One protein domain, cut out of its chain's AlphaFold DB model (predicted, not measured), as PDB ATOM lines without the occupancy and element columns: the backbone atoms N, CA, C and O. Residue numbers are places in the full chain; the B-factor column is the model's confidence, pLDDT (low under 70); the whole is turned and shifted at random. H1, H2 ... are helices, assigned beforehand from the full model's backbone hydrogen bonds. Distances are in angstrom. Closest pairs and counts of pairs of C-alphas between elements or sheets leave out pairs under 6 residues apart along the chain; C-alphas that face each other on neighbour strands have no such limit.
ATOM      1  N   THR A 141     -31.592  -9.836  56.181       75.25
ATOM      2  CA  THR A 141     -31.567  -8.434  55.750       75.25
ATOM      3  C   THR A 141     -32.100  -8.300  54.313       75.25
ATOM      4  O   THR A 141     -32.047  -9.265  53.542       75.25
ATOM      5  N   PRO A 142     -32.554  -7.106  53.884       74.19
ATOM      6  CA  PRO A 142     -33.008  -6.890  52.506       74.19
ATOM      7  C   PRO A 142     -31.961  -7.273  51.439       74.19
ATOM      8  O   PRO A 142     -32.308  -7.776  50.370       74.19
ATOM      9  N   ILE A 143     -30.673  -7.087  51.750       75.38
ATOM     10  CA  ILE A 143     -29.543  -7.432  50.874       75.38
ATOM     11  C   ILE A 143     -29.360  -8.954  50.790       75.38
ATOM     12  O   ILE A 143     -29.231  -9.503  49.694       75.38
ATOM     13  N   GLU A 144     -29.375  -9.654  51.929       78.38
ATOM     14  CA  GLU A 144     -29.277 -11.121  51.971       78.38
ATOM     15  C   GLU A 144     -30.469 -11.787  51.281       78.38
ATOM     16  O   GLU A 144     -30.276 -12.736  50.521       78.38
ATOM     17  N   GLN A 145     -31.681 -11.263  51.495       81.38
ATOM     18  CA  GLN A 145     -32.898 -11.742  50.846       81.38
ATOM     19  C   GLN A 145     -32.786 -11.603  49.325       81.38
ATOM     20  O   GLN A 145     -33.002 -12.578  48.607       81.38
ATOM     21  N   SER A 146     -32.384 -10.423  48.835       78.00
ATOM     22  CA  SER A 146     -32.181 -10.173  47.403       78.00
ATOM     23  C   SER A 146     -31.139 -11.126  46.798       78.00
ATOM     24  O   SER A 146     -31.381 -11.740  45.757       78.00
ATOM     25  N   ASN A 147     -30.009 -11.338  47.487       82.38
ATOM     26  CA  ASN A 147     -28.979 -12.292  47.063       82.38
ATOM     27  C   ASN A 147     -29.506 -13.735  46.994       82.38
ATOM     28  O   ASN A 147     -29.221 -14.470  46.046       82.38
ATOM     29  N   TYR A 148     -30.247 -14.156  48.020       85.69
ATOM     30  CA  TYR A 148     -30.789 -15.504  48.110       85.69
ATOM     31  C   TYR A 148     -31.818 -15.761  47.009       85.69
ATOM     32  O   TYR A 148     -31.723 -16.775  46.320       85.69
ATOM     33  N   GLU A 149     -32.757 -14.834  46.800       82.75
ATOM     34  CA  GLU A 149     -33.764 -14.927  45.739       82.75
ATOM     35  C   GLU A 149     -33.112 -14.971  44.348       82.75
ATOM     36  O   GLU A 149     -33.508 -15.779  43.508       82.75
ATOM     37  N   GLU A 150     -32.051 -14.194  44.109       81.50
ATOM     38  CA  GLU A 150     -31.298 -14.253  42.852       81.50
ATOM     39  C   GLU A 150     -30.645 -15.626  42.627       81.50
ATOM     40  O   GLU A 150     -30.756 -16.208  41.545       81.50
ATOM     41  N   LEU A 151     -29.955 -16.161  43.638       85.19
ATOM     42  CA  LEU A 151     -29.327 -17.479  43.540       85.19
ATOM     43  C   LEU A 151     -30.364 -18.592  43.396       85.19
ATOM     44  O   LEU A 151     -30.119 -19.554  42.671       85.19
ATOM     45  N   TYR A 152     -31.520 -18.447  44.040       88.31
ATOM     46  CA  TYR A 152     -32.633 -19.375  43.913       88.31
ATOM     47  C   TYR A 152     -33.237 -19.353  42.502       88.31
ATOM     48  O   TYR A 152     -33.439 -20.410  41.912       88.31
ATOM     49  N   ASN A 153     -33.417 -18.174  41.901       83.94
ATOM     50  CA  ASN A 153     -33.866 -18.062  40.511       83.94
ATOM     51  C   ASN A 153     -32.849 -18.674  39.534       83.94
ATOM     52  O   ASN A 153     -33.231 -19.407  38.624       83.94
ATOM     53  N   LYS A 154     -31.543 -18.459  39.750       85.56
ATOM     54  CA  LYS A 154     -30.487 -19.114  38.951       85.56
ATOM     55  C   LYS A 154     -30.511 -20.634  39.102       85.56
ATOM     56  O   LYS A 154     -30.291 -21.345  38.121       85.56
ATOM     57  N   PHE A 155     -30.781 -21.125  40.311       90.25
ATOM     58  CA  PHE A 155     -31.012 -22.542  40.559       90.25
ATOM     59  C   PHE A 155     -32.182 -23.048  39.712       90.25
ATOM     60  O   PHE A 155     -31.965 -23.953  38.909       90.25
ATOM     61  N   LEU A 156     -33.361 -22.431  39.824       88.12
ATOM     62  CA  LEU A 156     -34.566 -22.811  39.082       88.12
ATOM     63  C   LEU A 156     -34.323 -22.862  37.568       88.12
ATOM     64  O   LEU A 156     -34.612 -23.878  36.939       88.12
ATOM     65  N   CYS A 157     -33.681 -21.836  36.998       85.50
ATOM     66  CA  CYS A 157     -33.307 -21.828  35.582       85.50
ATOM     67  C   CYS A 157     -32.350 -22.972  35.217       85.50
ATOM     68  O   CYS A 157     -32.507 -23.584  34.166       85.50
ATOM     69  N   SER A 158     -31.370 -23.284  36.073       85.69
ATOM     70  CA  SER A 158     -30.393 -24.349  35.798       85.69
ATOM     71  C   SER A 158     -30.985 -25.759  35.822       85.69
ATOM     72  O   SER A 158     -30.384 -26.675  35.269       85.69
ATOM     73  N   VAL A 159     -32.139 -25.929  36.473       88.94
ATOM     74  CA  VAL A 159     -32.863 -27.202  36.531       88.94
ATOM     75  C   VAL A 159     -34.181 -27.160  35.763       88.94
ATOM     76  O   VAL A 159     -34.942 -28.108  35.876       88.94
ATOM     77  N   TYR A 160     -34.445 -26.115  34.969       88.12
ATOM     78  CA  TYR A 160     -35.662 -25.965  34.156       88.12
ATOM     79  C   TYR A 160     -36.970 -26.071  34.957       88.12
ATOM     80  O   TYR A 160     -37.931 -26.692  34.508       88.12
ATOM     81  N   LEU A 161     -37.003 -25.475  36.150       86.62
ATOM     82  CA  LEU A 161     -38.197 -25.403  36.994       86.62
ATOM     83  C   LEU A 161     -38.683 -23.959  37.122       86.62
ATOM     84  O   LEU A 161     -37.893 -23.015  37.096       86.62
ATOM     85  N   ASN A 162     -39.990 -23.780  37.294       83.00
ATOM     86  CA  ASN A 162     -40.581 -22.493  37.643       83.00
ATOM     87  C   ASN A 162     -40.663 -22.306  39.175       83.00
ATOM     88  O   ASN A 162     -40.312 -23.191  39.955       83.00
ATOM     89  N   ALA A 163     -41.152 -21.148  39.630       75.25
ATOM     90  CA  ALA A 163     -41.261 -20.830  41.061       75.25
ATOM     91  C   ALA A 163     -42.209 -21.756  41.856       75.25
ATOM     92  O   ALA A 163     -42.136 -21.781  43.081       75.25
ATOM     93  N   LYS A 164     -43.091 -22.502  41.178       80.06
ATOM     94  CA  LYS A 164     -43.982 -23.506  41.778       80.06
ATOM     95  C   LYS A 164     -43.377 -24.914  41.772       80.06
ATOM     96  O   LYS A 164     -43.990 -25.833  42.303       80.06
ATOM     97  N   GLY A 165     -42.183 -25.084  41.200       79.00
ATOM     98  CA  GLY A 165     -41.540 -26.384  41.030       79.00
ATOM     99  C   GLY A 165     -42.060 -27.179  39.832       79.00
ATOM    100  O   GLY A 165     -41.780 -28.370  39.745       79.00
ATOM    101  N   GLU A 166     -42.795 -26.548  38.913       84.50
ATOM    102  CA  GLU A 166     -43.271 -27.193  37.689       84.50
ATOM    103  C   GLU A 166     -42.199 -27.080  36.583       84.50
ATOM    104  O   GLU A 166     -41.531 -26.038  36.492       84.50
ATOM    105  N   PRO A 167     -42.028 -28.104  35.730       86.31
ATOM    106  CA  PRO A 167     -41.091 -28.061  34.613       86.31
ATOM    107  C   PRO A 167     -41.393 -26.966  33.590       86.31
ATOM    108  O   PRO A 167     -42.543 -26.721  33.238       86.31
ATOM    109  N   THR A 168     -40.345 -26.342  33.054       83.94
ATOM    110  CA  THR A 168     -40.446 -25.377  31.945       83.94
ATOM    111  C   THR A 168     -40.225 -26.011  30.570       83.94
ATOM    112  O   THR A 168     -40.331 -25.317  29.562       83.94
ATOM    113  N   ILE A 169     -39.866 -27.296  30.523       84.81
ATOM    114  CA  ILE A 169     -39.661 -28.083  29.301       84.81
ATOM    115  C   ILE A 169     -40.528 -29.343  29.347       84.81
ATOM    116  O   ILE A 169     -40.789 -29.874  30.429       84.81
ATOM    117  N   ASN A 170     -40.943 -29.819  28.176       73.31
ATOM    118  CA  ASN A 170     -41.613 -31.110  28.041       73.31
ATOM    119  C   ASN A 170     -40.582 -32.233  28.293       73.31
ATOM    120  O   ASN A 170     -39.413 -32.065  27.946       73.31
ATOM    121  N   ASP A 171     -40.999 -33.331  28.929       78.00
ATOM    122  CA  ASP A 171     -40.162 -34.500  29.282       78.00
ATOM    123  C   ASP A 171     -39.058 -34.249  30.332       78.00
ATOM    124  O   ASP A 171     -37.991 -34.867  30.323       78.00
ATOM    125  N   TRP A 172     -39.299 -33.334  31.273       86.31
ATOM    126  CA  TRP A 172     -38.395 -33.136  32.407       86.31
ATOM    127  C   TRP A 172     -38.469 -34.295  33.406       86.31
ATOM    128  O   TRP A 172     -39.531 -34.578  33.961       86.31
ATOM    129  N   GLU A 173     -37.317 -34.886  33.724       79.62
ATOM    130  CA  GLU A 173     -37.190 -35.897  34.772       79.62
ATOM    131  C   GLU A 173     -35.995 -35.609  35.697       79.62
ATOM    132  O   GLU A 173     -34.937 -35.157  35.237       79.62
ATOM    133  N   PRO A 174     -36.102 -35.915  37.005       80.56
ATOM    134  CA  PRO A 174     -35.033 -35.719  37.980       80.56
ATOM    135  C   PRO A 174     -33.958 -36.812  37.853       80.56
ATOM    136  O   PRO A 174     -33.722 -37.591  38.780       80.56
ATOM    137  N   ASN A 175     -33.289 -36.869  36.701       86.12
ATOM    138  CA  ASN A 175     -32.184 -37.786  36.449       86.12
ATOM    139  C   ASN A 175     -30.979 -37.496  37.369       86.12
ATOM    140  O   ASN A 175     -30.896 -36.460  38.038       86.12
ATOM    141  N   SER A 176     -29.996 -38.400  37.400       84.38
ATOM    142  CA  SER A 176     -28.836 -38.276  38.296       84.38
ATOM    143  C   SER A 176     -28.032 -36.979  38.098       84.38
ATOM    144  O   SER A 176     -27.463 -36.465  39.061       84.38
ATOM    145  N   ALA A 177     -28.007 -36.412  36.886       83.06
ATOM    146  CA  ALA A 177     -27.318 -35.152  36.597       83.06
ATOM    147  C   ALA A 177     -28.064 -33.934  37.173       83.06
ATOM    148  O   ALA A 177     -27.444 -33.048  37.774       83.06
ATOM    149  N   VAL A 178     -29.396 -33.911  37.057       85.81
ATOM    150  CA  VAL A 178     -30.254 -32.895  37.684       85.81
ATOM    151  C   VAL A 178     -30.150 -32.998  39.204       85.81
ATOM    152  O   VAL A 178     -29.885 -31.991  39.854       85.81
ATOM    153  N   GLN A 179     -30.228 -34.202  39.777       86.38
ATOM    154  CA  GLN A 179     -30.076 -34.415  41.225       86.38
ATOM    155  C   GLN A 179     -28.712 -33.943  41.746       86.38
ATOM    156  O   GLN A 179     -28.635 -33.273  42.779       86.38
ATOM    157  N   PHE A 180     -27.628 -34.230  41.018       86.69
ATOM    158  CA  PHE A 180     -26.295 -33.726  41.354       86.69
ATOM    159  C   PHE A 180     -26.245 -32.190  41.329       86.69
ATOM    160  O   PHE A 180     -25.690 -31.557  42.233       86.69
ATOM    161  N   THR A 181     -26.881 -31.579  40.328       87.50
ATOM    162  CA  THR A 181     -26.984 -30.120  40.192       87.50
ATOM    163  C   THR A 181     -27.808 -29.506  41.328       87.50
ATOM    164  O   THR A 181     -27.361 -28.540  41.950       87.50
ATOM    165  N   MET A 182     -28.950 -30.105  41.681       90.44
ATOM    166  CA  MET A 182     -29.777 -29.709  42.826       90.44
ATOM    167  C   MET A 182     -28.993 -29.799  44.138       90.44
ATOM    168  O   MET A 182     -29.008 -28.853  44.921       90.44
ATOM    169  N   ALA A 183     -28.248 -30.886  44.370       87.44
ATOM    170  CA  ALA A 183     -27.423 -31.047  45.567       87.44
ATOM    171  C   ALA A 183     -26.336 -29.961  45.665       87.44
ATOM    172  O   ALA A 183     -26.122 -29.382  46.735       87.44
ATOM    173  N   LYS A 184     -25.689 -29.627  44.540       87.62
ATOM    174  CA  LYS A 184     -24.702 -28.540  44.465       87.62
ATOM    175  C   LYS A 184     -25.329 -27.180  44.792       87.62
ATOM    176  O   LYS A 184     -24.748 -26.406  45.555       87.62
ATOM    177  N   TRP A 185     -26.516 -26.895  44.257       89.75
ATOM    178  CA  TRP A 185     -27.254 -25.670  44.567       89.75
ATOM    179  C   TRP A 185     -27.748 -25.622  46.007       89.75
ATOM    180  O   TRP A 185     -27.645 -24.573  46.630       89.75
ATOM    181  N   LEU A 186     -28.190 -26.743  46.577       89.31
ATOM    182  CA  LEU A 186     -28.606 -26.817  47.974       89.31
ATOM    183  C   LEU A 186     -27.458 -26.433  48.916       89.31
ATOM    184  O   LEU A 186     -27.656 -25.657  49.850       89.31
ATOM    185  N   VAL A 187     -26.242 -26.925  48.655       84.25
ATOM    186  CA  VAL A 187     -25.047 -26.514  49.412       84.25
ATOM    187  C   VAL A 187     -24.804 -25.012  49.263       84.25
ATOM    188  O   VAL A 187     -24.598 -24.324  50.262       84.25
ATOM    189  N   ARG A 188     -24.891 -24.485  48.037       83.06
ATOM    190  CA  ARG A 188     -24.672 -23.062  47.749       83.06
ATOM    191  C   ARG A 188     -25.708 -22.146  48.409       83.06
ATOM    192  O   ARG A 188     -25.348 -21.113  48.970       83.06
ATOM    193  N   LEU A 189     -26.982 -22.522  48.384       87.56
ATOM    194  CA  LEU A 189     -28.060 -21.790  49.045       87.56
ATOM    195  C   LEU A 189     -27.860 -21.811  50.563       87.56
ATOM    196  O   LEU A 189     -27.883 -20.756  51.186       87.56
ATOM    197  N   ARG A 190     -27.520 -22.967  51.154       85.06
ATOM    198  CA  ARG A 190     -27.193 -23.068  52.590       85.06
ATOM    199  C   ARG A 190     -26.005 -22.194  52.992       85.06
ATOM    200  O   ARG A 190     -26.051 -21.565  54.044       85.06
ATOM    201  N   GLN A 191     -24.967 -22.134  52.159       80.56
ATOM    202  CA  GLN A 191     -23.824 -21.234  52.348       80.56
ATOM    203  C   GLN A 191     -24.236 -19.760  52.271       80.56
ATOM    204  O   GLN A 191     -23.770 -18.953  53.070       80.56
ATOM    205  N   THR A 192     -25.147 -19.416  51.358       81.81
ATOM    206  CA  THR A 192     -25.698 -18.056  51.238       81.81
ATOM    207  C   THR A 192     -26.466 -17.664  52.493       81.81
ATOM    208  O   THR A 192     -26.303 -16.551  52.977       81.81
ATOM    209  N   CYS A 193     -27.231 -18.598  53.074       83.12
ATOM    210  CA  CYS A 193     -27.925 -18.366  54.336       83.12
ATOM    211  C   CYS A 193     -26.971 -18.109  55.507       83.12
ATOM    212  O   CYS A 193     -27.437 -17.699  56.562       83.12
ATOM    213  N   CYS A 194     -25.694 -18.476  55.396       77.50
ATOM    214  CA  CYS A 194     -24.679 -18.209  56.410       77.50
ATOM    215  C   CYS A 194     -24.073 -16.816  56.227       77.50
ATOM    216  O   CYS A 194     -23.974 -16.081  57.201       77.50
ATOM    217  N   HIS A 195     -23.658 -16.487  55.001       75.44
ATOM    218  CA  HIS A 195     -23.133 -15.175  54.637       75.44
ATOM    219  C   HIS A 195     -23.097 -15.018  53.107       75.44
ATOM    220  O   HIS A 195     -22.690 -15.939  52.388       75.44
ATOM    221  N   ALA A 196     -23.424 -13.829  52.592       71.62
ATOM    222  CA  ALA A 196     -23.545 -13.562  51.153       71.62
ATOM    223  C   ALA A 196     -22.269 -13.864  50.333       71.62
ATOM    224  O   ALA A 196     -22.354 -14.363  49.209       71.62
ATOM    225  N   ASN A 197     -21.082 -13.612  50.897       65.69
ATOM    226  CA  ASN A 197     -19.795 -13.860  50.222       65.69
ATOM    227  C   ASN A 197     -19.374 -15.344  50.159       65.69
ATOM    228  O   ASN A 197     -18.555 -15.686  49.313       65.69
ATOM    229  N   ILE A 198     -19.916 -16.239  50.998       67.62
ATOM    230  CA  ILE A 198     -19.448 -17.643  51.063       67.62
ATOM    231  C   ILE A 198     -19.891 -18.438  49.823       67.62
ATOM    232  O   ILE A 198     -19.176 -19.314  49.347       67.62
ATOM    233  N   ALA A 199     -21.048 -18.106  49.250       59.88
ATOM    234  CA  ALA A 199     -21.613 -18.806  48.096       59.88
ATOM    235  C   ALA A 199     -20.994 -18.412  46.738       59.88
ATOM    236  O   ALA A 199     -21.396 -18.937  45.687       59.88
ATOM    237  N   ARG A 200     -20.046 -17.466  46.717       60.44
ATOM    238  CA  ARG A 200     -19.376 -16.997  45.497       60.44
ATOM    239  C   ARG A 200     -18.110 -17.815  45.243       60.44
ATOM    240  O   ARG A 200     -17.018 -17.467  45.667       60.44
ATOM    241  N   ASN A 201     -18.259 -18.901  44.486       53.69
ATOM    242  CA  ASN A 201     -17.125 -19.646  43.940       53.69
ATOM    243  C   ASN A 201     -16.443 -18.848  42.816       53.69
ATOM    244  O   ASN A 201     -16.791 -19.022  41.652       53.69
ATOM    245  N   ARG A 202     -15.481 -17.993  43.183       46.41
ATOM    246  CA  ARG A 202     -14.310 -17.561  42.396       46.41
ATOM    247  C   ARG A 202     -13.301 -16.915  43.363       46.41
ATOM    248  O   ARG A 202     -13.507 -15.806  43.823       46.41
ATOM    249  N   LEU A 203     -12.256 -17.679  43.693       41.59
ATOM    250  CA  LEU A 203     -10.888 -17.267  44.049       41.59
ATOM    251  C   LEU A 203     -10.684 -15.876  44.687       41.59
ATOM    252  O   LEU A 203     -10.560 -14.881  43.981       41.59
ATOM    253  N   LYS A 204     -10.482 -15.850  46.008       37.69
ATOM    254  CA  LYS A 204      -9.266 -15.388  46.720       37.69
ATOM    255  C   LYS A 204      -9.549 -15.469  48.225       37.69
ATOM    256  O   LYS A 204     -10.704 -15.477  48.637       37.69
ATOM    257  N   ASN A 205      -8.506 -15.572  49.045       39.16
ATOM    258  CA  ASN A 205      -8.567 -15.492  50.509       39.16
ATOM    259  C   ASN A 205      -9.017 -14.089  50.975       39.16
ATOM    260  O   ASN A 205      -8.281 -13.402  51.668       39.16
ATOM    261  N   THR A 206     -10.188 -13.616  50.554       44.44
ATOM    262  CA  THR A 206     -10.744 -12.351  51.029       44.44
ATOM    263  C   THR A 206     -11.463 -12.612  52.340       44.44
ATOM    264  O   THR A 206     -12.302 -13.516  52.417       44.44
ATOM    265  N   ALA A 207     -11.115 -11.837  53.365       49.91
ATOM    266  CA  ALA A 207     -11.807 -11.828  54.643       49.91
ATOM    267  C   ALA A 207     -13.325 -11.626  54.453       49.91
ATOM    268  O   ALA A 207     -13.785 -11.092  53.438       49.91
ATOM    269  N   ILE A 208     -14.110 -12.099  55.421       58.97
ATOM    270  CA  ILE A 208     -15.549 -11.833  55.476       58.97
ATOM    271  C   ILE A 208     -15.713 -10.319  55.675       58.97
ATOM    272  O   ILE A 208     -15.399  -9.815  56.745       58.97
ATOM    273  N   GLY A 209     -16.117  -9.608  54.620       62.00
ATOM    274  CA  GLY A 209     -16.358  -8.161  54.650       62.00
ATOM    275  C   GLY A 209     -17.714  -7.784  55.247       62.00
ATOM    276  O   GLY A 209     -18.612  -8.627  55.315       62.00
ATOM    277  N   THR A 210     -17.864  -6.521  55.641       71.88
ATOM    278  CA  THR A 210     -19.094  -5.964  56.234       71.88
ATOM    279  C   THR A 210     -20.276  -5.950  55.254       71.88
ATOM    280  O   THR A 210     -20.107  -6.036  54.034       71.88
TER     281      THR A 210
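Overview. This is residues 141 to 210 of the 896 residues of the protein "RING-type domain-containing protein" of Ascoidea rubescens DSM 1968 (UniProt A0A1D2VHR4). Two helices of equal residue count, H1 and H2, lie side by side and run opposite ways as a long helical hairpin. A long loop, residues 159 to 175, joins them at one end, and at the other end a hook-shaped tail, residues 193 to 210, follows H2. The printed part has 70 residues with two named helices, H1 then H2, and no named strand; its class is all helix, though under half of the residues, 34 of 70, are in named elements. The whole is loose, with a radius of gyration of the C-alphas of 14.0 A, and elongated, spanning 44 by 25 by 15 A.

Along the chain. H1 is residues 142 to 158, 24.3 A from first to last C-alpha, and begins at C-alpha 142, (-33.008, -6.890, 52.506). H2 is residues 176 to 192, 24.2 A long in the same measure; it begins at C-alpha 176, (-28.836, -38.276, 38.296), and ends at C-alpha 192, (-25.698, -18.056, 51.238).

Arrangement. H1 and H2 touch, with 8 pairs of C-alphas within 8 A. Their closest C-alphas are those of Phe 155 and Trp 185, 6.3 A apart. Their lines stand at a shallow tilt of 6 degrees, opposite ways, and their centres are 13.1 A apart. In H1 and H2 every O i to N i+4 pair is within hydrogen-bond range.

Size, cuts and confidence. The two C-alphas farthest apart are those of Asp 171 and Thr 210, 44.5 A. The C-alphas of Thr 141 and Thr 210, the first and last printed, are 12.7 A apart. The link from H1 to H2, 17 residues, is long. The printed part has no cut. The mean pLDDT of the printed part is 77.4, and residues 197 to 209 are under 70.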